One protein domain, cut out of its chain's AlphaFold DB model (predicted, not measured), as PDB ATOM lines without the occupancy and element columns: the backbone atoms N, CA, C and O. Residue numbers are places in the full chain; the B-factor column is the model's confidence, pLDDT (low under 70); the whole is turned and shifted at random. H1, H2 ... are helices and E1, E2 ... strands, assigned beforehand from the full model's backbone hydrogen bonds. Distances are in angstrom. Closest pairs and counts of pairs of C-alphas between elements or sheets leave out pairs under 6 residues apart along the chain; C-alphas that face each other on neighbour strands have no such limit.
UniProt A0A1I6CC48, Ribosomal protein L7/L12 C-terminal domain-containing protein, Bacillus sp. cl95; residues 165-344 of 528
ATOM      1  N   LEU A 165     502.855 219.439 734.605       86.88
ATOM      2  CA  LEU A 165     503.117 220.742 735.221       86.88
ATOM      3  C   LEU A 165     502.038 221.773 734.904       86.88
ATOM      4  O   LEU A 165     501.684 222.553 735.783       86.88
ATOM      5  N   LEU A 166     501.475 221.760 733.695       85.31
ATOM      6  CA  LEU A 166     500.325 222.606 733.366       85.31
ATOM      7  C   LEU A 166     499.113 222.269 734.236       85.31
ATOM      8  O   LEU A 166     498.461 223.167 734.762       85.31
ATOM      9  N   HIS A 167     498.819 220.977 734.407       86.62
ATOM     10  CA  HIS A 167     497.741 220.537 735.285       86.62
ATOM     11  C   HIS A 167     498.028 220.887 736.751       86.62
ATOM     12  O   HIS A 167     497.140 221.348 737.465       86.62
ATOM     13  N   TRP A 168     499.261 220.679 737.213       91.38
ATOM     14  CA  TRP A 168     499.667 221.038 738.571       91.38
ATOM     15  C   TRP A 168     499.547 222.542 738.828       91.38
ATOM     16  O   TRP A 168     498.949 222.917 739.829       91.38
ATOM     17  N   ASN A 169     500.015 223.390 737.909       88.50
ATOM     18  CA  ASN A 169     499.829 224.838 737.996       88.50
ATOM     19  C   ASN A 169     498.334 225.193 738.063       88.50
ATOM     20  O   ASN A 169     497.922 225.844 739.009       88.50
ATOM     21  N   ALA A 170     497.495 224.638 737.183       87.25
ATOM     22  CA  ALA A 170     496.047 224.876 737.208       87.25
ATOM     23  C   ALA A 170     495.324 224.375 738.480       87.25
ATOM     24  O   ALA A 170     494.165 224.717 738.704       87.25
ATOM     25  N   THR A 171     495.972 223.537 739.295       91.69
ATOM     26  CA  THR A 171     495.412 222.972 740.533       91.69
ATOM     27  C   THR A 171     496.194 223.389 741.781       91.69
ATOM     28  O   THR A 171     495.971 222.822 742.854       91.69
ATOM     29  N   ILE A 172     497.096 224.375 741.666       92.06
ATOM     30  CA  ILE A 172     498.000 224.768 742.754       92.06
ATOM     31  C   ILE A 172     497.247 225.373 743.945       92.06
ATOM     32  O   ILE A 172     497.586 225.094 745.093       92.06
ATOM     33  N   GLU A 173     496.178 226.131 743.686       88.50
ATOM     34  CA  GLU A 173     495.361 226.778 744.722       88.50
ATOM     35  C   GLU A 173     494.685 225.771 745.667       88.50
ATOM     36  O   GLU A 173     494.382 226.106 746.808       88.50
ATOM     37  N   TYR A 174     494.497 224.525 745.219       90.06
ATOM     38  CA  TYR A 174     493.868 223.453 745.996       90.06
ATOM     39  C   TYR A 174     494.873 222.512 746.666       90.06
ATOM     40  O   TYR A 174     494.470 221.517 747.270       90.06
ATOM     41  N   GLN A 175     496.178 222.772 746.537       93.56
ATOM     42  CA  GLN A 175     497.185 221.982 747.239       93.56
ATOM     43  C   GLN A 175     497.148 222.289 748.735       93.56
ATOM     44  O   GLN A 175     496.892 223.417 749.161       93.56
ATOM     45  N   VAL A 176     497.403 221.257 749.539       93.75
ATOM     46  CA  VAL A 176     497.276 221.305 750.996       93.75
ATOM     47  C   VAL A 176     498.543 220.756 751.633       93.75
ATOM     48  O   VAL A 176     499.057 219.718 751.219       93.75
ATOM     49  N   TYR A 177     499.025 221.434 752.669       95.25
ATOM     50  CA  TYR A 177     500.077 220.946 753.553       95.25
ATOM     51  C   TYR A 177     499.603 221.069 755.001       95.25
ATOM     52  O   TYR A 177     499.084 222.107 755.404       95.25
ATOM     53  N   ASP A 178     499.727 219.984 755.767       91.44
ATOM     54  CA  ASP A 178     499.275 219.903 757.166       91.44
ATOM     55  C   ASP A 178     497.827 220.409 757.378       91.44
ATOM     56  O   ASP A 178     497.516 221.165 758.298       91.44
ATOM     57  N   GLY A 179     496.928 220.046 756.454       92.31
ATOM     58  CA  GLY A 179     495.512 220.434 756.492       92.31
ATOM     59  C   GLY A 179     495.209 221.896 756.136       92.31
ATOM     60  O   GLY A 179     494.042 222.282 756.179       92.31
ATOM     61  N   ARG A 180     496.213 222.703 755.763       94.88
ATOM     62  CA  ARG A 180     496.057 224.093 755.304       94.88
ATOM     63  C   ARG A 180     496.315 224.213 753.805       94.88
ATOM     64  O   ARG A 180     497.292 223.670 753.293       94.88
ATOM     65  N   GLU A 181     495.445 224.934 753.105       94.25
ATOM     66  CA  GLU A 181     495.642 225.269 751.690       94.25
ATOM     67  C   GLU A 181     496.900 226.118 751.498       94.25
ATOM     68  O   GLU A 181     497.218 226.962 752.342       94.25
ATOM     69  N   TYR A 182     497.584 225.946 750.365       95.00
ATOM     70  CA  TYR A 182     498.843 226.642 750.085       95.00
ATOM     71  C   TYR A 182     498.697 228.160 750.167       95.00
ATOM     72  O   TYR A 182     499.584 228.820 750.698       95.00
ATOM     73  N   ALA A 183     497.563 228.719 749.742       92.62
ATOM     74  CA  ALA A 183     497.288 230.152 749.835       92.62
ATOM     75  C   ALA A 183     497.354 230.703 751.277       92.62
ATOM     76  O   ALA A 183     497.697 231.872 751.470       92.62
ATOM     77  N   MET A 184     497.065 229.866 752.283       94.06
ATOM     78  CA  MET A 184     497.024 230.227 753.708       94.06
ATOM     79  C   MET A 184     498.343 229.983 754.454       94.06
ATOM     80  O   MET A 184     498.448 230.326 755.633       94.06
ATOM     81  N   LEU A 185     499.323 229.359 753.804       95.94
ATOM     82  CA  LEU A 185     500.643 229.110 754.375       95.94
ATOM     83  C   LEU A 185     501.473 230.406 754.451       95.94
ATOM     84  O   LEU A 185     501.211 231.361 753.710       95.94
ATOM     85  N   SER A 186     502.485 230.436 755.324       95.31
ATOM     86  CA  SER A 186     503.490 231.509 755.302       95.31
ATOM     87  C   SER A 186     504.313 231.469 754.011       95.31
ATOM     88  O   SER A 186     504.347 230.456 753.309       95.31
ATOM     89  N   ASP A 187     505.014 232.556 753.701       96.44
ATOM     90  CA  ASP A 187     505.846 232.624 752.499       96.44
ATOM     91  C   ASP A 187     506.950 231.548 752.502       96.44
ATOM     92  O   ASP A 187     507.192 230.906 751.481       96.44
ATOM     93  N   GLU A 188     507.564 231.264 753.650       96.56
ATOM     94  CA  GLU A 188     508.582 230.220 753.808       96.56
ATOM     95  C   GLU A 188     507.998 228.802 753.683       96.56
ATOM     96  O   GLU A 188     508.592 227.951 753.016       96.56
ATOM     97  N   GLU A 189     506.814 228.548 754.257       96.88
ATOM     98  CA  GLU A 189     506.091 227.277 754.099       96.88
ATOM     99  C   GLU A 189     505.753 227.010 752.623       96.88
ATOM    100  O   GLU A 189     505.942 225.893 752.127       96.88
ATOM    101  N   LYS A 190     505.304 228.046 751.901       97.06
ATOM    102  CA  LYS A 190     505.029 227.998 750.459       97.06
ATOM    103  C   LYS A 190     506.286 227.682 749.655       97.06
ATOM    104  O   LYS A 190     506.228 226.825 748.774       97.06
ATOM    105  N   ILE A 191     507.412 228.339 749.962       97.56
ATOM    106  CA  ILE A 191     508.709 228.092 749.310       97.56
ATOM    107  C   ILE A 191     509.111 226.623 749.463       97.56
ATOM    108  O   ILE A 191     509.408 225.973 748.462       97.56
ATOM    109  N   VAL A 192     509.073 226.092 750.690       97.81
ATOM    110  CA  VAL A 192     509.432 224.695 750.981       97.81
ATOM    111  C   VAL A 192     508.544 223.720 750.209       97.81
ATOM    112  O   VAL A 192     509.050 222.827 749.529       97.81
ATOM    113  N   CYS A 193     507.224 223.904 750.287       96.81
ATOM    114  CA  CYS A 193     506.271 222.991 749.667       96.81
ATOM    115  C   CYS A 193     506.369 223.007 748.139       96.81
ATOM    116  O   CYS A 193     506.457 221.949 747.519       96.81
ATOM    117  N   ILE A 194     506.388 224.194 747.525       95.81
ATOM    118  CA  ILE A 194     506.436 224.300 746.066       95.81
ATOM    119  C   ILE A 194     507.784 223.841 745.507       95.81
ATOM    120  O   ILE A 194     507.793 223.173 744.474       95.81
ATOM    121  N   ALA A 195     508.909 224.158 746.156       96.75
ATOM    122  CA  ALA A 195     510.215 223.704 745.681       96.75
ATOM    123  C   ALA A 195     510.289 222.168 745.646       96.75
ATOM    124  O   ALA A 195     510.685 221.591 744.633       96.75
ATOM    125  N   ASN A 196     509.842 221.496 746.711       96.06
ATOM    126  CA  ASN A 196     509.817 220.036 746.743       96.06
ATOM    127  C   ASN A 196     508.824 219.445 745.717       96.06
ATOM    128  O   ASN A 196     509.195 218.555 744.952       96.06
ATOM    129  N   ASP A 197     507.595 219.967 745.634       94.94
ATOM    130  CA  ASP A 197     506.597 219.494 744.662       94.94
ATOM    131  C   ASP A 197     507.079 219.623 743.220       94.94
ATOM    132  O   ASP A 197     506.929 218.695 742.420       94.94
ATOM    133  N   PHE A 198     507.663 220.774 742.885       95.69
ATOM    134  CA  PHE A 198     508.190 221.026 741.554       95.69
ATOM    135  C   PHE A 198     509.320 220.048 741.223       95.69
ATOM    136  O   PHE A 198     509.297 219.433 740.156       95.69
ATOM    137  N   LEU A 199     510.262 219.836 742.149       93.62
ATOM    138  CA  LEU A 199     511.356 218.877 741.989       93.62
ATOM    139  C   LEU A 199     510.847 217.448 741.769       93.62
ATOM    140  O   LEU A 199     511.312 216.768 740.857       93.62
ATOM    141  N   ARG A 200     509.873 216.991 742.562       91.25
ATOM    142  CA  ARG A 200     509.307 215.636 742.449       91.25
ATOM    143  C   ARG A 200     508.578 215.424 741.128       91.25
ATOM    144  O   ARG A 200     508.747 214.390 740.485       91.25
ATOM    145  N   ARG A 201     507.796 216.414 740.693       90.75
ATOM    146  CA  ARG A 201     507.038 216.354 739.432       90.75
ATOM    147  C   ARG A 201     507.940 216.378 738.206       90.75
ATOM    148  O   ARG A 201     507.679 215.677 737.236       90.75
ATOM    149  N   THR A 202     509.011 217.158 738.260       89.69
ATOM    150  CA  THR A 202     510.015 217.244 737.187       89.69
ATOM    151  C   THR A 202     511.056 216.133 737.249       89.69
ATOM    152  O   THR A 202     511.773 215.907 736.277       89.69
ATOM    153  N   LYS A 203     511.168 215.439 738.388       87.00
ATOM    154  CA  LYS A 203     512.229 214.464 738.683       87.00
ATOM    155  C   LYS A 203     513.635 215.048 738.481       87.00
ATOM    156  O   LYS A 203     514.532 214.346 738.030       87.00
ATOM    157  N   GLY A 204     513.815 216.341 738.763       85.62
ATOM    158  CA  GLY A 204     515.087 217.047 738.538       85.62
ATOM    159  C   GLY A 204     515.316 217.546 737.105       85.62
ATOM    160  O   GLY A 204     516.281 218.270 736.855       85.62
ATOM    161  N   SER A 205     514.434 217.221 736.155       85.62
ATOM    162  CA  SER A 205     514.564 217.633 734.756       85.62
ATOM    163  C   SER A 205     513.503 218.663 734.380       85.62
ATOM    164  O   SER A 205     512.314 218.351 734.288       85.62
ATOM    165  N   TRP A 206     513.929 219.909 734.175       89.19
ATOM    166  CA  TRP A 206     513.052 221.019 733.813       89.19
ATOM    167  C   TRP A 206     513.678 221.911 732.747       89.19
ATOM    168  O   TRP A 206     514.892 222.111 732.694       89.19
ATOM    169  N   SER A 207     512.813 222.488 731.922       87.19
ATOM    170  CA  SER A 207     513.143 223.562 730.992       87.19
ATOM    171  C   SER A 207     512.913 224.934 731.632       87.19
ATOM    172  O   SER A 207     512.249 225.070 732.662       87.19
ATOM    173  N   THR A 208     513.378 226.001 730.989       86.56
ATOM    174  CA  THR A 208     513.039 227.360 731.431       86.56
ATOM    175  C   THR A 208     511.541 227.646 731.327       86.56
ATOM    176  O   THR A 208     511.002 228.376 732.156       86.56
ATOM    177  N   ALA A 209     510.833 227.044 730.361       84.94
ATOM    178  CA  ALA A 209     509.378 227.162 730.271       84.94
ATOM    179  C   ALA A 209     508.689 226.574 731.514       84.94
ATOM    180  O   ALA A 209     507.754 227.180 732.039       84.94
ATOM    181  N   ASP A 210     509.200 225.459 732.039       90.44
ATOM    182  CA  ASP A 210     508.712 224.864 733.285       90.44
ATOM    183  C   ASP A 210     508.983 225.782 734.488       90.44
ATOM    184  O   ASP A 210     508.116 225.954 735.345       90.44
ATOM    185  N   LEU A 211     510.134 226.465 734.520       92.12
ATOM    186  CA  LEU A 211     510.435 227.480 735.542       92.12
ATOM    187  C   LEU A 211     509.530 228.718 735.433       92.12
ATOM    188  O   LEU A 211     509.231 229.361 736.443       92.12
ATOM    189  N   MET A 212     509.050 229.062 734.235       89.25
ATOM    190  CA  MET A 212     508.038 230.113 734.070       89.25
ATOM    191  C   MET A 212     506.659 229.661 734.570       89.25
ATOM    192  O   MET A 212     505.945 230.468 735.166       89.25
ATOM    193  N   LEU A 213     506.296 228.384 734.395       90.06
ATOM    194  CA  LEU A 213     505.083 227.816 735.000       90.06
ATOM    195  C   LEU A 213     505.179 227.800 736.529       90.06
ATOM    196  O   LEU A 213     504.237 228.215 737.199       90.06
ATOM    197  N   LEU A 214     506.336 227.427 737.080       94.25
ATOM    198  CA  LEU A 214     506.625 227.551 738.510       94.25
ATOM    199  C   LEU A 214     506.426 228.989 738.997       94.25
ATOM    200  O   LEU A 214     505.765 229.221 740.007       94.25
ATOM    201  N   LYS A 215     506.959 229.972 738.262       93.62
ATOM    202  CA  LYS A 215     506.781 231.392 738.583       93.62
ATOM    203  C   LYS A 215     505.306 231.804 738.621       93.62
ATOM    204  O   LYS A 215     504.936 232.590 739.491       93.62
ATOM    205  N   SER A 216     504.488 231.286 737.700       91.62
ATOM    206  CA  SER A 216     503.031 231.493 737.705       91.62
ATOM    207  C   SER A 216     502.391 230.874 738.944       91.62
ATOM    208  O   SER A 216     501.704 231.576 739.681       91.62
ATOM    209  N   ALA A 217     502.705 229.607 739.234       93.31
ATOM    210  CA  ALA A 217     502.157 228.871 740.372       93.31
ATOM    211  C   ALA A 217     502.452 229.564 741.712       93.31
ATOM    212  O   ALA A 217     501.556 229.714 742.539       93.31
ATOM    213  N   LEU A 218     503.682 230.057 741.903       94.69
ATOM    214  CA  LEU A 218     504.065 230.849 743.079       94.69
ATOM    215  C   LEU A 218     503.210 232.125 743.206       94.69
ATOM    216  O   LEU A 218     502.797 232.488 744.305       94.69
ATOM    217  N   GLY A 219     502.927 232.801 742.090       93.81
ATOM    218  CA  GLY A 219     502.072 233.991 742.071       93.81
ATOM    219  C   GLY A 219     500.605 233.692 742.395       93.81
ATOM    220  O   GLY A 219     499.982 234.460 743.125       93.81
ATOM    221  N   GLU A 220     500.069 232.578 741.893       92.56
ATOM    222  CA  GLU A 220     498.687 232.130 742.130       92.56
ATOM    223  C   GLU A 220     498.426 231.826 743.612       92.56
ATOM    224  O   GLU A 220     497.423 232.268 744.164       92.56
ATOM    225  N   ILE A 221     499.380 231.206 744.317       94.00
ATOM    226  CA  ILE A 221     499.272 230.984 745.773       94.00
ATOM    227  C   ILE A 221     499.598 232.232 746.622       94.00
ATOM    228  O   ILE A 221     499.745 232.155 747.847       94.00
ATOM    229  N   GLY A 222     499.743 233.395 745.984       92.69
ATOM    230  CA  GLY A 222     499.940 234.684 746.643       92.69
ATOM    231  C   GLY A 222     501.348 234.926 747.185       92.69
ATOM    232  O   GLY A 222     501.510 235.797 748.037       92.69
ATOM    233  N   LEU A 223     502.362 234.184 746.729       94.06
ATOM    234  CA  LEU A 223     503.746 234.430 747.131       94.06
ATOM    235  C   LEU A 223     504.277 235.699 746.439       94.06
ATOM    236  O   LEU A 223     504.130 235.846 745.216       94.06
ATOM    237  N   PRO A 224     504.926 236.634 747.154       92.94
ATOM    238  CA  PRO A 224     505.327 237.910 746.581       92.94
ATOM    239  C   PRO A 224     506.622 237.789 745.758       92.94
ATOM    240  O   PRO A 224     507.644 238.376 746.089       92.94
ATOM    241  N   ILE A 225     506.582 237.092 744.617       91.50
ATOM    242  CA  ILE A 225     507.743 236.757 743.757       91.50
ATOM    243  C   ILE A 225     508.611 237.947 743.289       91.50
ATOM    244  O   ILE A 225     509.721 237.759 742.790       91.50
ATOM    245  N   LYS A 226     508.109 239.182 743.401       90.31
ATOM    246  CA  LYS A 226     508.845 240.420 743.076       90.31
ATOM    247  C   LYS A 226     509.571 241.032 744.275       90.31
ATOM    248  O   LYS A 226     510.397 241.917 744.073       90.31
ATOM    249  N   GLN A 227     509.232 240.610 745.489       95.12
ATOM    250  CA  GLN A 227     509.919 241.018 746.707       95.12
ATOM    251  C   GLN A 227     511.235 240.251 746.855       95.12
ATOM    252  O   GLN A 227     511.667 239.513 745.958       95.12
ATOM    253  N   VAL A 228     511.896 240.494 747.977       95.81
ATOM    254  CA  VAL A 228     513.188 239.923 748.313       95.81
ATOM    255  C   VAL A 228     513.085 239.086 749.581       95.81
ATOM    256  O   VAL A 228     512.163 239.267 750.371       95.81
ATOM    257  N   ILE A 229     514.018 238.159 749.743       96.31
ATOM    258  CA  ILE A 229     514.164 237.296 750.913       96.31
ATOM    259  C   ILE A 229     515.655 237.115 751.195       96.31
ATOM    260  O   ILE A 229     516.468 237.101 750.269       96.31
ATOM    261  N   SER A 230     516.024 236.984 752.466       96.38
ATOM    262  CA  SER A 230     517.381 236.620 752.873       96.38
ATOM    263  C   SER A 230     517.431 235.161 753.327       96.38
ATOM    264  O   SER A 230     516.460 234.618 753.865       96.38
ATOM    265  N   ALA A 231     518.585 234.515 753.159       96.06
ATOM    266  CA  ALA A 231     518.779 233.165 753.682       96.06
ATOM    267  C   ALA A 231     518.644 233.139 755.218       96.06
ATOM    268  O   ALA A 231     518.126 232.175 755.773       96.06
ATOM    269  N   HIS A 232     519.033 234.225 755.900       96.25
ATOM    270  CA  HIS A 232     518.840 234.405 757.338       96.25
ATOM    271  C   HIS A 232     517.364 234.280 757.742       96.25
ATOM    272  O   HIS A 232     517.045 233.517 758.654       96.25
ATOM    273  N   GLN A 233     516.460 234.979 757.042       96.75
ATOM    274  CA  GLN A 233     515.018 234.884 757.287       96.75
ATOM    275  C   GLN A 233     514.520 233.448 757.084       96.75
ATOM    276  O   GLN A 233     513.838 232.904 757.953       96.75
ATOM    277  N   PHE A 234     514.910 232.823 755.972       97.88
ATOM    278  CA  PHE A 234     514.507 231.459 755.639       97.88
ATOM    279  C   PHE A 234     514.943 230.444 756.709       97.88
ATOM    280  O   PHE A 234     514.114 229.696 757.228       97.88
ATOM    281  N   TYR A 235     516.218 230.453 757.118       98.00
ATOM    282  CA  TYR A 235     516.706 229.566 758.180       98.00
ATOM    283  C   TYR A 235     516.050 229.855 759.523       98.00
ATOM    284  O   TYR A 235     515.753 228.926 760.270       98.00
ATOM    285  N   GLY A 236     515.790 231.129 759.823       97.06
ATOM    286  CA  GLY A 236     515.128 231.525 761.058       97.06
ATOM    287  C   GLY A 236     513.742 230.914 761.166       97.06
ATOM    288  O   GLY A 236     513.351 230.499 762.251       97.06
ATOM    289  N   TYR A 237     513.023 230.829 760.049       97.38
ATOM    290  CA  TYR A 237     511.718 230.185 760.002       97.38
ATOM    291  C   TYR A 237     511.811 228.658 760.150       97.38
ATOM    292  O   TYR A 237     511.016 228.065 760.881       97.38
ATOM    293  N   LEU A 238     512.794 228.019 759.504       97.25
ATOM    294  CA  LEU A 238     513.013 226.569 759.605       97.25
ATOM    295  C   LEU A 238     513.420 226.118 761.012       97.25
ATOM    296  O   LEU A 238     513.014 225.039 761.439       97.25
ATOM    297  N   ILE A 239     514.189 226.938 761.735       96.31
ATOM    298  CA  ILE A 239     514.553 226.687 763.136       96.31
ATOM    299  C   ILE A 239     513.299 226.579 764.013       96.31
ATOM    300  O   ILE A 239     513.188 225.650 764.812       96.31
ATOM    301  N   ASP A 240     512.330 227.480 763.828       95.56
ATOM    302  CA  ASP A 240     511.067 227.450 764.577       95.56
ATOM    303  C   ASP A 240     510.147 226.289 764.148       95.56
ATOM    304  O   ASP A 240     509.316 225.825 764.932       95.56
ATOM    305  N   HIS A 241     510.276 225.822 762.901       95.50
ATOM    306  CA  HIS A 241     509.374 224.853 762.273       95.50
ATOM    307  C   HIS A 241     510.142 223.651 761.693       95.50
ATOM    308  O   HIS A 241     510.110 223.419 760.481       95.50
ATOM    309  N   PRO A 242     510.790 222.818 762.530       91.88
ATOM    310  CA  PRO A 242     511.713 221.780 762.066       91.88
ATOM    311  C   PRO A 242     511.078 220.729 761.143       91.88
ATOM    312  O   PRO A 242     511.754 220.208 760.262       91.88
ATOM    313  N   LYS A 243     509.765 220.478 761.267       92.50
ATOM    314  CA  LYS A 243     509.012 219.576 760.372       92.50
ATOM    315  C   LYS A 243     509.059 219.997 758.897       92.50
ATOM    316  O   LYS A 243     508.847 219.172 758.016       92.50
ATOM    317  N   LEU A 244     509.315 221.275 758.610       95.62
ATOM    318  CA  LEU A 244     509.458 221.747 757.232       95.62
ATOM    319  C   LEU A 244     510.731 221.231 756.566       95.62
ATOM    320  O   LEU A 244     510.754 221.130 755.347       95.62
ATOM    321  N   MET A 245     511.764 220.867 757.329       94.31
ATOM    322  CA  MET A 245     512.943 220.216 756.754       94.31
ATOM    323  C   MET A 245     512.585 218.824 756.224       94.31
ATOM    324  O   MET A 245     512.971 218.493 755.106       94.31
ATOM    325  N   ASP A 246     511.764 218.061 756.954       93.00
ATOM    326  CA  ASP A 246     511.248 216.767 756.482       93.00
ATOM    327  C   ASP A 246     510.431 216.938 755.193       93.00
ATOM    328  O   ASP A 246     510.589 216.174 754.244       93.00
ATOM    329  N   ARG A 247     509.598 217.988 755.130       95.88
ATOM    330  CA  ARG A 247     508.828 218.334 753.927       95.88
ATOM    331  C   ARG A 247     509.722 218.750 752.754       95.88
ATOM    332  O   ARG A 247     509.446 218.379 751.618       95.88
ATOM    333  N   LEU A 248     510.782 219.515 753.010       96.62
ATOM    334  CA  LEU A 248     511.717 219.977 751.981       96.62
ATOM    335  C   LEU A 248     512.448 218.807 751.313       96.62
ATOM    336  O   LEU A 248     512.637 218.811 750.095       96.62
ATOM    337  N   PHE A 249     512.831 217.808 752.108       93.56
ATOM    338  CA  PHE A 249     513.567 216.623 751.666       93.56
ATOM    339  C   PHE A 249     512.677 215.406 751.379       93.56
ATOM    340  O   PHE A 249     513.186 214.304 751.176       93.56
ATOM    341  N   GLU A 250     511.357 215.578 751.336       92.44
ATOM    342  CA  GLU A 250     510.427 214.494 751.035       92.44
ATOM    343  C   GLU A 250     510.744 213.882 749.660       92.44
ATOM    344  O   GLU A 250     510.748 214.584 748.649       92.44
ATOM    345  N   GLU A 251     511.029 212.576 749.631       87.44
ATOM    346  CA  GLU A 251     511.446 211.824 748.431       87.44
ATOM    347  C   GLU A 251     512.732 212.338 747.745       87.44
ATOM    348  O   GLU A 251     512.985 212.019 746.583       87.44
ATOM    349  N   VAL A 252     513.577 213.086 748.462       86.81
ATOM    350  CA  VAL A 252     514.908 213.510 747.999       86.81
ATOM    351  C   VAL A 252     515.973 212.581 748.583       86.81
ATOM    352  O   VAL A 252     516.020 212.371 749.795       86.81
ATOM    353  N   SER A 253     516.859 212.034 747.742       84.00
ATOM    354  CA  SER A 253     518.019 211.284 748.241       84.00
ATOM    355  C   SER A 253     519.000 212.227 748.934       84.00
ATOM    356  O   SER A 253     519.423 213.221 748.350       84.00
ATOM    357  N   LEU A 254     519.380 211.914 750.175       82.50
ATOM    358  CA  LEU A 254     520.288 212.739 750.981       82.50
ATOM    359  C   LEU A 254     521.750 212.285 750.923       82.50
ATOM    360  O   LEU A 254     522.612 212.946 751.506       82.50
ATOM    361  N   ASP A 255     522.056 211.209 750.198       77.31
ATOM    362  CA  ASP A 255     523.420 210.676 750.069       77.31
ATOM    363  C   ASP A 255     524.397 211.730 749.511       77.31
ATOM    364  O   ASP A 255     525.583 211.761 749.856       77.31
ATOM    365  N   GLY A 256     523.882 212.655 748.696       74.44
ATOM    366  CA  GLY A 256     524.633 213.766 748.120       74.44
ATOM    367  C   GLY A 256     525.044 214.850 749.076       74.44
ATOM    368  O   GLY A 256     526.036 215.531 748.811       74.44
ATOM    369  N   LEU A 257     524.343 214.989 750.202       80.50
ATOM    370  CA  LEU A 257     524.680 216.006 751.188       80.50
ATOM    371  C   LEU A 257     526.123 215.840 751.652       80.50
ATOM    372  O   LEU A 257     526.824 216.829 751.774       80.50
ATOM    373  N   GLN A 258     526.628 214.621 751.836       77.31
ATOM    374  CA  GLN A 258     528.010 214.436 752.294       77.31
ATOM    375  C   GLN A 258     529.066 214.774 751.230       77.31
ATOM    376  O   GLN A 258     530.214 215.038 751.577       77.31
ATOM    377  N   ARG A 259     528.695 214.750 749.946       74.38
ATOM    378  CA  ARG A 259     529.616 214.866 748.803       74.38
ATOM    379  C   ARG A 259     529.677 216.275 748.222       74.38
ATOM    380  O   ARG A 259     530.668 216.636 747.592       74.38
ATOM    381  N   ILE A 260     528.603 217.036 748.396       81.31
ATOM    382  CA  ILE A 260     528.482 218.405 747.906       81.31
ATOM    383  C   ILE A 260     529.125 219.352 748.902       81.31
ATOM    384  O   ILE A 260     528.942 219.232 750.117       81.31
ATOM    385  N   GLU A 261     529.859 220.323 748.383       83.88
ATOM    386  CA  GLU A 261     530.508 221.319 749.217       83.88
ATOM    387  C   GLU A 261     529.567 222.474 749.596       83.88
ATOM    388  O   GLU A 261     528.637 222.805 748.855       83.88
ATOM    389  N   PRO A 262     529.811 223.159 750.730       88.06
ATOM    390  CA  PRO A 262     528.985 224.281 751.179       88.06
ATOM    391  C   PRO A 262     528.819 225.415 750.162       88.06
ATOM    392  O   PRO A 262     527.772 226.051 750.127       88.06
ATOM    393  N   TYR A 263     529.824 225.681 749.328       82.12
ATOM    394  CA  TYR A 263     529.747 226.722 748.300       82.12
ATOM    395  C   TYR A 263     528.971 226.290 747.045       82.12
ATOM    396  O   TYR A 263     528.548 227.162 746.290       82.12
ATOM    397  N   GLU A 264     528.787 224.991 746.809       84.75
ATOM    398  CA  GLU A 264     528.065 224.450 745.645       84.75
ATOM    399  C   GLU A 264     526.553 224.484 745.871       84.75
ATOM    400  O   GLU A 264     525.793 224.800 744.960       84.75
ATOM    401  N   ALA A 265     526.122 224.183 747.099       89.62
ATOM    402  CA  ALA A 265     524.717 224.147 747.489       89.62
ATOM    403  C   ALA A 265     524.490 224.847 748.838       89.62
ATOM    404  O   ALA A 265     524.069 224.238 749.822       89.62
ATOM    405  N   SER A 266     524.789 226.145 748.886       91.56
ATOM    406  CA  SER A 266     524.785 226.960 750.104       91.56
ATOM    407  C   SER A 266     523.461 226.971 750.863       91.56
ATOM    408  O   SER A 266     523.482 226.911 752.095       91.56
ATOM    409  N   ILE A 267     522.323 227.011 750.161       95.19
ATOM    410  CA  ILE A 267     521.004 227.053 750.796       95.19
ATOM    411  C   ILE A 267     520.758 225.739 751.536       95.19
ATOM    412  O   ILE A 267     520.494 225.720 752.738       95.19
ATOM    413  N   ILE A 268     520.919 224.617 750.836       95.19
ATOM    414  CA  ILE A 268     520.687 223.295 751.424       95.19
ATOM    415  C   ILE A 268     521.737 222.947 752.480       95.19
ATOM    416  O   ILE A 268     521.413 222.311 753.480       95.19
ATOM    417  N   LYS A 269     522.965 223.437 752.339       94.31
ATOM    418  CA  LYS A 269     524.018 223.286 753.349       94.31
ATOM    419  C   LYS A 269     523.729 224.070 754.622       94.31
ATOM    420  O   LYS A 269     524.065 223.609 755.713       94.31
ATOM    421  N   GLY A 270     523.054 225.212 754.513       96.19
ATOM    422  CA  GLY A 270     522.493 225.904 755.669       96.19
ATOM    423  C   GLY A 270     521.380 225.102 756.340       96.19
ATOM    424  O   GLY A 270     521.396 224.969 757.561       96.19
ATOM    425  N   VAL A 271     520.476 224.491 755.564       96.81
ATOM    426  CA  VAL A 271     519.430 223.600 756.105       96.81
ATOM    427  C   VAL A 271     520.038 222.381 756.810       96.81
ATOM    428  O   VAL A 271     519.663 222.077 757.940       96.81
ATOM    429  N   GLU A 272     521.030 221.721 756.200       94.88
ATOM    430  CA  GLU A 272     521.782 220.617 756.814       94.88
ATOM    431  C   GLU A 272     522.389 221.060 758.153       94.88
ATOM    432  O   GLU A 272     522.300 220.343 759.152       94.88
ATOM    433  N   LYS A 273     522.970 222.266 758.200       96.06
ATOM    434  CA  LYS A 273     523.550 222.816 759.426       96.06
ATOM    435  C   LYS A 273     522.493 223.076 760.501       96.06
ATOM    436  O   LYS A 273     522.729 222.711 761.649       96.06
ATOM    437  N   VAL A 274     521.337 223.647 760.149       96.56
ATOM    438  CA  VAL A 274     520.197 223.809 761.073       96.56
ATOM    439  C   VAL A 274     519.785 222.453 761.655       96.56
ATOM    440  O   VAL A 274     519.656 222.318 762.870       96.56
ATOM    441  N   SER A 275     519.648 221.428 760.809       93.81
ATOM    442  CA  SER A 275     519.302 220.074 761.250       93.81
ATOM    443  C   SER A 275     520.343 219.497 762.216       93.81
ATOM    444  O   SER A 275     519.977 218.947 763.252       93.81
ATOM    445  N   LYS A 276     521.641 219.644 761.917       93.75
ATOM    446  CA  LYS A 276     522.725 219.149 762.782       93.75
ATOM    447  C   LYS A 276     522.765 219.855 764.132       93.75
ATOM    448  O   LYS A 276     522.903 219.179 765.147       93.75
ATOM    449  N   LEU A 277     522.586 221.176 764.171       95.12
ATOM    450  CA  LEU A 277     522.543 221.943 765.424       95.12
ATOM    451  C   LEU A 277     521.365 221.542 766.326       95.12
ATOM    452  O   LEU A 277     521.465 221.670 767.543       95.12
ATOM    453  N   ASN A 278     520.286 221.006 765.749       90.25
ATOM    454  CA  ASN A 278     519.145 220.459 766.489       90.25
ATOM    455  C   ASN A 278     519.303 218.973 766.876       90.25
ATOM    456  O   ASN A 278     518.500 218.461 767.658       90.25
ATOM    457  N   ALA A 279     520.330 218.290 766.361       91.50
ATOM    458  CA  ALA A 279     520.583 216.864 766.560       91.50
ATOM    459  C   ALA A 279     522.048 216.600 766.965       91.50
ATOM    460  O   ALA A 279     522.418 216.831 768.117       91.50
ATOM    461  N   ASP A 280     522.884 216.126 766.037       91.38
ATOM    462  CA  ASP A 280     524.241 215.621 766.310       91.38
ATOM    463  C   ASP A 280     525.188 216.665 766.922       91.38
ATOM    464  O   ASP A 280     526.074 216.334 767.707       91.38
ATOM    465  N   GLU A 281     525.000 217.939 766.583       95.62
ATOM    466  CA  GLU A 281     525.814 219.063 767.052       95.62
ATOM    467  C   GLU A 281     525.131 219.862 768.172       95.62
ATOM    468  O   GLU A 281     525.637 220.910 768.583       95.62
ATOM    469  N   LYS A 282     524.005 219.374 768.709       95.00
ATOM    470  CA  LYS A 282     523.246 220.061 769.764       95.00
ATOM    471  C   LYS A 282     524.087 220.357 771.006       95.00
ATOM    472  O   LYS A 282     523.943 221.415 771.616       95.00
ATOM    473  N   TYR A 283     525.041 219.480 771.322       96.69
ATOM    474  CA  TYR A 283     525.978 219.679 772.428       96.69
ATOM    475  C   TYR A 283     526.791 220.981 772.300       96.69
ATOM    476  O   TYR A 283     527.208 221.545 773.312       96.69
ATOM    477  N   ILE A 284     527.024 221.486 771.081       96.69
ATOM    478  CA  ILE A 284     527.734 222.752 770.855       96.69
ATOM    479  C   ILE A 284     526.856 223.922 771.308       96.69
ATOM    480  O   ILE A 284     527.336 224.796 772.029       96.69
ATOM    481  N   ILE A 285     525.568 223.904 770.943       95.00
ATOM    482  CA  ILE A 285     524.584 224.908 771.372       95.00
ATOM    483  C   ILE A 285     524.450 224.880 772.895       95.00
ATOM    484  O   ILE A 285     524.609 225.913 773.540       95.00
ATOM    485  N   GLU A 286     524.270 223.696 773.482       96.06
ATOM    486  CA  GLU A 286     524.187 223.509 774.937       96.06
ATOM    487  C   GLU A 286     525.439 224.027 775.659       96.06
ATOM    488  O   GLU A 286     525.333 224.701 776.684       96.06
ATOM    489  N   THR A 287     526.628 223.795 775.094       97.38
ATOM    490  CA  THR A 287     527.887 224.306 775.651       97.38
ATOM    491  C   THR A 287     527.933 225.835 775.628       97.38
ATOM    492  O   THR A 287     528.321 226.447 776.622       97.38
ATOM    493  N   VAL A 288     527.537 226.465 774.516       96.12
ATOM    494  CA  VAL A 288     527.505 227.931 774.383       96.12
ATOM    495  C   VAL A 288     526.486 228.540 775.349       96.12
ATOM    496  O   VAL A 288     526.820 229.485 776.066       96.12
ATOM    497  N   MET A 289     525.280 227.971 775.431       96.69
ATOM    498  CA  MET A 289     524.236 228.404 776.366       96.69
ATOM    499  C   MET A 289     524.714 228.309 777.820       96.69
ATOM    500  O   MET A 289     524.603 229.284 778.560       96.69
ATOM    501  N   ALA A 290     525.369 227.209 778.207       97.38
ATOM    502  CA  ALA A 290     525.917 227.039 779.555       97.38
ATOM    503  C   ALA A 290     526.962 228.112 779.928       97.38
ATOM    504  O   ALA A 290     527.046 228.519 781.089       97.38
ATOM    505  N   GLN A 291     527.752 228.610 778.965       97.12
ATOM    506  CA  GLN A 291     528.681 229.720 779.221       97.12
ATOM    507  C   GLN A 291     527.943 231.040 779.478       97.12
ATOM    508  O   GLN A 291     528.315 231.772 780.398       97.12
ATOM    509  N   PHE A 292     526.884 231.337 778.716       96.31
ATOM    510  CA  PHE A 292     526.054 232.522 778.955       96.31
ATOM    511  C   PHE A 292     525.337 232.449 780.306       96.31
ATOM    512  O   PHE A 292     525.332 233.434 781.046       96.31
ATOM    513  N   GLU A 293     524.818 231.276 780.674       96.44
ATOM    514  CA  GLU A 293     524.210 231.028 781.985       96.44
ATOM    515  C   GLU A 293     525.208 231.238 783.124       96.44
ATOM    516  O   GLU A 293     524.918 231.964 784.077       96.44
ATOM    517  N   SER A 294     526.412 230.664 783.006       96.75
ATOM    518  CA  SER A 294     527.477 230.844 783.996       96.75
ATOM    519  C   SER A 294     527.906 232.308 784.127       96.75
ATOM    520  O   SER A 294     528.309 232.727 785.213       96.75
ATOM    521  N   ALA A 295     527.840 233.079 783.041       97.19
ATOM    522  CA  ALA A 295     528.135 234.509 783.023       97.19
ATOM    523  C   ALA A 295     526.926 235.391 783.397       97.19
ATOM    524  O   ALA A 295     527.079 236.609 783.478       97.19
ATOM    525  N   GLN A 296     525.746 234.804 783.634       96.38
ATOM    526  CA  GLN A 296     524.478 235.501 783.901       96.38
ATOM    527  C   GLN A 296     524.074 236.504 782.804       96.38
ATOM    528  O   GLN A 296     523.471 237.542 783.080       96.38
ATOM    529  N   VAL A 297     524.401 236.199 781.549       97.06
ATOM    530  CA  VAL A 297     524.057 237.027 780.388       97.06
ATOM    531  C   VAL A 297     522.806 236.447 779.720       97.06
ATOM    532  O   VAL A 297     522.791 235.252 779.423       97.06
ATOM    533  N   PRO A 298     521.749 237.247 779.472       95.19
ATOM    534  CA  PRO A 298     520.571 236.765 778.762       95.19
ATOM    535  C   PRO A 298     520.933 236.401 777.322       95.19
ATOM    536  O   PRO A 298     521.683 237.117 776.658       95.19
ATOM    537  N   TYR A 299     520.367 235.304 776.836       94.81
ATOM    538  CA  TYR A 299     520.602 234.804 775.490       94.81
ATOM    539  C   TYR A 299     519.298 234.292 774.874       94.81
ATOM    540  O   TYR A 299     518.308 234.063 775.571       94.81
ATOM    541  N   ASN A 300     519.306 234.124 773.556       95.50
ATOM    542  CA  ASN A 300     518.219 233.527 772.797       95.50
ATOM    543  C   ASN A 300     518.795 232.369 771.970       95.50
ATOM    544  O   ASN A 300     519.718 232.572 771.183       95.50
ATOM    545  N   GLU A 301     518.277 231.157 772.179       94.38
ATOM    546  CA  GLU A 301     518.756 229.946 771.500       94.38
ATOM    547  C   GLU A 301     518.639 230.055 769.975       94.38
ATOM    548  O   GLU A 301     519.591 229.732 769.265       94.38
ATOM    549  N   ARG A 302     517.522 230.591 769.466       94.88
ATOM    550  CA  ARG A 302     517.310 230.813 768.031       94.88
ATOM    551  C   ARG A 302     518.354 231.763 767.454       94.88
ATOM    552  O   ARG A 302     518.902 231.477 766.394       94.88
ATOM    553  N   ASP A 303     518.661 232.860 768.145       95.44
ATOM    554  CA  ASP A 303     519.664 233.824 767.675       95.44
ATOM    555  C   ASP A 303     521.070 233.205 767.663       95.44
ATOM    556  O   ASP A 303     521.852 233.448 766.742       95.44
ATOM    557  N   ILE A 304     521.389 232.354 768.649       96.25
ATOM    558  CA  ILE A 304     522.645 231.588 768.677       96.25
ATOM    559  C   ILE A 304     522.706 230.628 767.484       96.25
ATOM    560  O   ILE A 304     523.706 230.621 766.764       96.25
ATOM    561  N   GLN A 305     521.650 229.847 767.242       96.56
ATOM    562  CA  GLN A 305     521.585 228.911 766.118       96.56
ATOM    563  C   GLN A 305     521.719 229.632 764.771       96.56
ATOM    564  O   GLN A 305     522.553 229.249 763.948       96.56
ATOM    565  N   LEU A 306     520.970 230.719 764.567       96.75
ATOM    566  CA  LEU A 306     521.053 231.560 763.372       96.75
ATOM    567  C   LEU A 306     522.456 232.128 763.164       96.75
ATOM    568  O   LEU A 306     522.994 232.060 762.059       96.75
ATOM    569  N   SER A 307     523.073 232.639 764.230       96.69
ATOM    570  CA  SER A 307     524.446 233.145 764.195       96.69
ATOM    571  C   SER A 307     525.442 232.044 763.814       96.69
ATOM    572  O   SER A 307     526.317 232.254 762.972       96.69
ATOM    573  N   MET A 308     525.281 230.832 764.348       97.12
ATOM    574  CA  MET A 308     526.130 229.694 763.994       97.12
ATOM    575  C   MET A 308     525.972 229.269 762.531       97.12
ATOM    576  O   MET A 308     526.981 228.995 761.879       97.12
ATOM    577  N   VAL A 309     524.748 229.250 761.992       97.25
ATOM    578  CA  VAL A 309     524.498 228.974 760.564       97.25
ATOM    579  C   VAL A 309     525.113 230.066 759.688       97.25
ATOM    580  O   VAL A 309     525.820 229.748 758.728       97.25
ATOM    581  N   HIS A 310     524.928 231.341 760.049       96.00
ATOM    582  CA  HIS A 310     525.546 232.475 759.360       96.00
ATOM    583  C   HIS A 310     527.070 232.336 759.322       96.00
ATOM    584  O   HIS A 310     527.674 232.390 758.254       96.00
ATOM    585  N   HIS A 311     527.712 232.106 760.470       94.56
ATOM    586  CA  HIS A 311     529.164 231.959 760.541       94.56
ATOM    587  C   HIS A 311     529.672 230.710 759.813       94.56
ATOM    588  O   HIS A 311     530.732 230.763 759.193       94.56
ATOM    589  N   TYR A 312     528.927 229.604 759.839       94.81
ATOM    590  CA  TYR A 312     529.251 228.414 759.059       94.81
ATOM    591  C   TYR A 312     529.269 228.720 757.556       94.81
ATOM    592  O   TYR A 312     530.291 228.502 756.908       94.81
ATOM    593  N   LEU A 313     528.194 229.296 757.007       92.69
ATOM    594  CA  LEU A 313     528.110 229.619 755.577       92.69
ATOM    595  C   LEU A 313     529.075 230.732 755.169       92.69
ATOM    596  O   LEU A 313     529.680 230.666 754.102       92.69
ATOM    597  N   LYS A 314     529.306 231.714 756.037       89.38
ATOM    598  CA  LYS A 314     530.297 232.762 755.802       89.38
ATOM    599  C   LYS A 314     531.714 232.206 755.680       89.38
ATOM    600  O   LYS A 314     532.484 232.693 754.860       89.38
ATOM    601  N   ASN A 315     532.062 231.198 756.476       84.75
ATOM    602  CA  ASN A 315     533.408 230.625 756.475       84.75
ATOM    603  C   ASN A 315     533.585 229.511 755.436       84.75
ATOM    604  O   ASN A 315     534.671 229.377 754.886       84.75
ATOM    605  N   MET A 316     532.540 228.726 755.168       84.31
ATOM    606  CA  MET A 316     532.622 227.542 754.302       84.31
ATOM    607  C   MET A 316     532.115 227.792 752.878       84.31
ATOM    608  O   MET A 316     532.545 227.124 751.943       84.31
ATOM    609  N   ALA A 317     531.192 228.738 752.707       83.44
ATOM    610  CA  ALA A 317     530.587 229.082 751.420       83.44
ATOM    611  C   ALA A 317     530.860 230.537 750.987       83.44
ATOM    612  O   ALA A 317     530.528 230.917 749.865       83.44
ATOM    613  N   TYR A 318     531.470 231.341 751.867       82.88
ATOM    614  CA  TYR A 318     531.759 232.771 751.676       82.88
ATOM    615  C   TYR A 318     530.527 233.635 751.412       82.88
ATOM    616  O   TYR A 318     530.621 234.707 750.810       82.88
ATOM    617  N   ILE A 319     529.375 233.173 751.890       86.44
ATOM    618  CA  ILE A 319     528.081 233.816 751.697       86.44
ATOM    619  C   ILE A 319     527.683 234.579 752.956       86.44
ATOM    620  O   ILE A 319     527.801 234.079 754.075       86.44
ATOM    621  N   ASN A 320     527.182 235.795 752.762       90.75
ATOM    622  CA  ASN A 320     526.473 236.548 753.777       90.75
ATOM    623  C   ASN A 320     524.975 236.226 753.697       90.75
ATOM    624  O   ASN A 320     524.305 236.594 752.733       90.75
ATOM    625  N   THR A 321     524.447 235.569 754.730       94.25
ATOM    626  CA  THR A 321     523.037 235.153 754.776       94.25
ATOM    627  C   THR A 321     522.057 236.313 754.916       94.25
ATOM    628  O   THR A 321     520.866 236.104 754.700       94.25
ATOM    629  N   ASP A 322     522.530 237.500 755.296       94.69
ATOM    630  CA  ASP A 322     521.690 238.673 755.555       94.69
ATOM    631  C   ASP A 322     521.418 239.479 754.278       94.69
ATOM    632  O   ASP A 322     520.562 240.360 754.271       94.69
ATOM    633  N   ILE A 323     522.145 239.192 753.191       92.88
ATOM    634  CA  ILE A 323     521.910 239.846 751.906       92.88
ATOM    635  C   ILE A 323     520.602 239.327 751.314       92.88
ATOM    636  O   ILE A 323     520.394 238.126 751.143       92.88
ATOM    637  N   GLU A 324     519.730 240.268 750.981       94.62
ATOM    638  CA  GLU A 324     518.450 240.005 750.346       94.62
ATOM    639  C   GLU A 324     518.622 239.735 748.844       94.62
ATOM    640  O   GLU A 324     519.304 240.474 748.126       94.62
ATOM    641  N   VAL A 325     517.959 238.690 748.354       93.44
ATOM    642  CA  VAL A 325     517.886 238.329 746.931       93.44
ATOM    643  C   VAL A 325     516.434 238.284 746.476       93.44
ATOM    644  O   VAL A 325     515.523 238.180 747.295       93.44
ATOM    645  N   ASN A 326     516.182 238.372 745.169       95.44
ATOM    646  CA  ASN A 326     514.818 238.245 744.660       95.44
ATOM    647  C   ASN A 326     514.224 236.878 745.041       95.44
ATOM    648  O   ASN A 326     514.878 235.851 744.875       95.44
ATOM    649  N   LEU A 327     512.973 236.870 745.510       95.94
ATOM    650  CA  LEU A 327     512.326 235.662 746.021       95.94
ATOM    651  C   LEU A 327     512.234 234.554 744.967       95.94
ATOM    652  O   LEU A 327     512.505 233.398 745.271       95.94
ATOM    653  N   PHE A 328     511.861 234.885 743.727       95.62
ATOM    654  CA  PHE A 328     511.798 233.877 742.669       95.62
ATOM    655  C   PHE A 328     513.183 233.294 742.383       95.62
ATOM    656  O   PHE A 328     513.328 232.075 742.310       95.62
ATOM    657  N   ASP A 329     514.200 234.152 742.294       95.19
ATOM    658  CA  ASP A 329     515.570 233.699 742.085       95.19
ATOM    659  C   ASP A 329     516.032 232.802 743.264       95.19
ATOM    660  O   ASP A 329     516.701 231.800 743.026       95.19
ATOM    661  N   PHE A 330     515.645 233.095 744.517       96.94
ATOM    662  CA  PHE A 330     515.932 232.248 745.695       96.94
ATOM    663  C   PHE A 330     515.312 230.849 745.578       96.94
ATOM    664  O   PHE A 330     515.979 229.853 745.849       96.94
ATOM    665  N   VAL A 331     514.052 230.752 745.138       97.44
ATOM    666  CA  VAL A 331     513.386 229.455 744.912       97.44
ATOM    667  C   VAL A 331     514.100 228.659 743.817       97.44
ATOM    668  O   VAL A 331     514.299 227.455 743.964       97.44
ATOM    669  N   VAL A 332     514.521 229.320 742.736       96.50
ATOM    670  CA  VAL A 332     515.280 228.676 741.653       96.50
ATOM    671  C   VAL A 332     516.637 228.173 742.153       96.50
ATOM    672  O   VAL A 332     517.014 227.044 741.853       96.50
ATOM    673  N   GLU A 333     517.351 228.957 742.959       95.44
ATOM    674  CA  GLU A 333     518.606 228.517 743.579       95.44
ATOM    675  C   GLU A 333     518.391 227.309 744.501       95.44
ATOM    676  O   GLU A 333     519.123 226.323 744.399       95.44
ATOM    677  N   LEU A 334     517.349 227.333 745.342       96.94
ATOM    678  CA  LEU A 334     516.969 226.208 746.198       96.94
ATOM    679  C   LEU A 334     516.685 224.938 745.379       96.94
ATOM    680  O   LEU A 334     517.140 223.859 745.754       96.94
ATOM    681  N   LEU A 335     515.995 225.054 744.240       95.94
ATOM    682  CA  LEU A 335     515.750 223.931 743.330       95.94
ATOM    683  C   LEU A 335     517.042 223.358 742.750       95.94
ATOM    684  O   LEU A 335     517.218 222.142 742.758       95.94
ATOM    685  N   VAL A 336     517.961 224.213 742.291       93.00
ATOM    686  CA  VAL A 336     519.280 223.778 741.800       93.00
ATOM    687  C   VAL A 336     520.040 223.036 742.901       93.00
ATOM    688  O   VAL A 336     520.581 221.960 742.654       93.00
ATOM    689  N   ASN A 337     520.026 223.562 744.128       92.94
ATOM    690  CA  ASN A 337     520.678 222.940 745.282       92.94
ATOM    691  C   ASN A 337     520.084 221.551 745.578       92.94
ATOM    692  O   ASN A 337     520.825 220.581 745.739       92.94
ATOM    693  N   LEU A 338     518.750 221.441 745.624       92.56
ATOM    694  CA  LEU A 338     518.057 220.171 745.858       92.56
ATOM    695  C   LEU A 338     518.321 219.157 744.741       92.56
ATOM    696  O   LEU A 338     518.568 217.988 745.026       92.56
ATOM    697  N   LYS A 339     518.310 219.597 743.478       90.31
ATOM    698  CA  LYS A 339     518.640 218.754 742.324       90.31
ATOM    699  C   LYS A 339     520.048 218.189 742.431       90.31
ATOM    700  O   LYS A 339     520.216 216.986 742.281       90.31
ATOM    701  N   MET A 340     521.038 219.022 742.756       85.75
ATOM    702  CA  MET A 340     522.420 218.564 742.930       85.75
ATOM    703  C   MET A 340     522.530 217.477 744.004       85.75
ATOM    704  O   MET A 340     523.223 216.483 743.792       85.75
ATOM    705  N   VAL A 341     521.828 217.649 745.130       85.06
ATOM    706  CA  VAL A 341     521.780 216.666 746.226       85.06
ATOM    707  C   VAL A 341     521.092 215.376 745.791       85.06
ATOM    708  O   VAL A 341     521.595 214.298 746.083       85.06
ATOM    709  N   ASN A 342     519.993 215.474 745.045       84.25
ATOM    710  CA  ASN A 342     519.231 214.315 744.590       84.25
ATOM    711  C   ASN A 342     519.960 213.498 743.505       84.25
ATOM    712  O   ASN A 342     519.867 212.273 743.472       84.25
ATOM    713  N   GLU A 343     520.689 214.167 742.609       76.06
ATOM    714  CA  GLU A 343     521.400 213.551 741.475       76.06
ATOM    715  C   GLU A 343     522.779 212.994 741.851       76.06
ATOM    716  O   GLU A 343     523.457 212.366 741.038       76.06
ATOM    717  N   SER A 344     523.213 213.160 743.098       59.72
ATOM    718  CA  SER A 344     524.572 212.811 743.508       59.72
ATOM    719  C   SER A 344     524.918 211.321 743.522       59.72
ATOM    720  O   SER A 344     526.054 210.934 743.811       59.72
TER     721      SER A 344
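What this domain is: This is residues 165 to 344 of the 528 residues of the protein "Ribosomal protein L7/L12 C-terminal domain-containing protein" of Bacillus sp. cl95 (UniProt A0A1I6CC48). What shape stands out? It is an elongated, mostly helical body of two groups next to each other along its length: toward one end H1 and the hairpin H2 and H3, with H10 crossing H2, and next to it the three-helix bundle H4, H7 and H9. H10 also packs on H7, and beyond the bundle H8 leads to residues 290 to 296, which stick out. What is it made of? The printed part has 180 residues, with named elements in the order H1 H2 H3 E1 H4 H5 H6 H7 H8 H9 E2 H10; E1 and E2 form an antiparallel sheet. It is compact, with a radius of gyration of the C-alphas of 17.0 A, and spans 58 by 34 by 28 A.

How they stand to each other: What comes first? H1, residues 165 to 170, touches H3, residues 208 to 220, closest at the C-alphas of Asn 169 and Ala 217, 5.2 A. H2, residues 187 to 202, and H3 are a hairpin that only just touches, with 3 pairs of C-alphas within 8 A, closest Phe 198 and Leu 214, 7.4 A. H2, with residues 189 to 196 alone, touches H5, residues 243 to 248, closest at the C-alphas of Val 192 and Leu 248, 5.3 A. Which helix is the hub? H7, residues 266 to 278, touches four helices and forms a bundle, helices side by side, with H4, residues 231 to 240, and H9, residues 301 to 316; the closest C-alphas are Ile 239 and Val 274, 6.7 A, and Gly 270 and Val 309, 6.1 A. H8, residues 282 to 294, touches H7 only at the corner, only just, with 3 pairs of C-alphas within 8 A, closest Leu 277 and Ile 285, 7.0 A. What does H10 touch? H10, residues 327 to 342, touches H2, closest at the C-alphas of Ala 195 and Leu 335, 6.0 A, at a steep tilt of 47 degrees, and H7 at Ile 268 and Asn 337, 6.2 A. With residues 340 to 342 alone it touches H6, residues 255 to 258. What do N and O show? Between E1, residues 228 to 230, and E2, residues 324 to 326, N 229 and O 325 are 2.9 A apart. Every O i to N i+4 pair is within hydrogen-bond range in H1, H2, H3, H5, H7, H8, H9 and H10, and 5 of 6 in H4; H6 is too short for such a pair, and its one O i to N i+3 pair is not within range.

Where its parts are: Where are the ends? C-alpha 165 of H1 is at (503.117, 220.742, 735.221), and C-alpha 342 of H10 at (519.231, 214.315, 744.590). Which are longest? From first to last C-alpha, H10 is 22.5 A, H9 22.2 A and H2 22.1 A.

The domain as a whole: How far does it reach? The C-alphas farthest apart, His 167 and Ala 295, are 58.3 A apart. Are there cuts or weak places? The printed part has no cut, the link H1 to H2 is long, and residue 344 alone is under 70 in pLDDT.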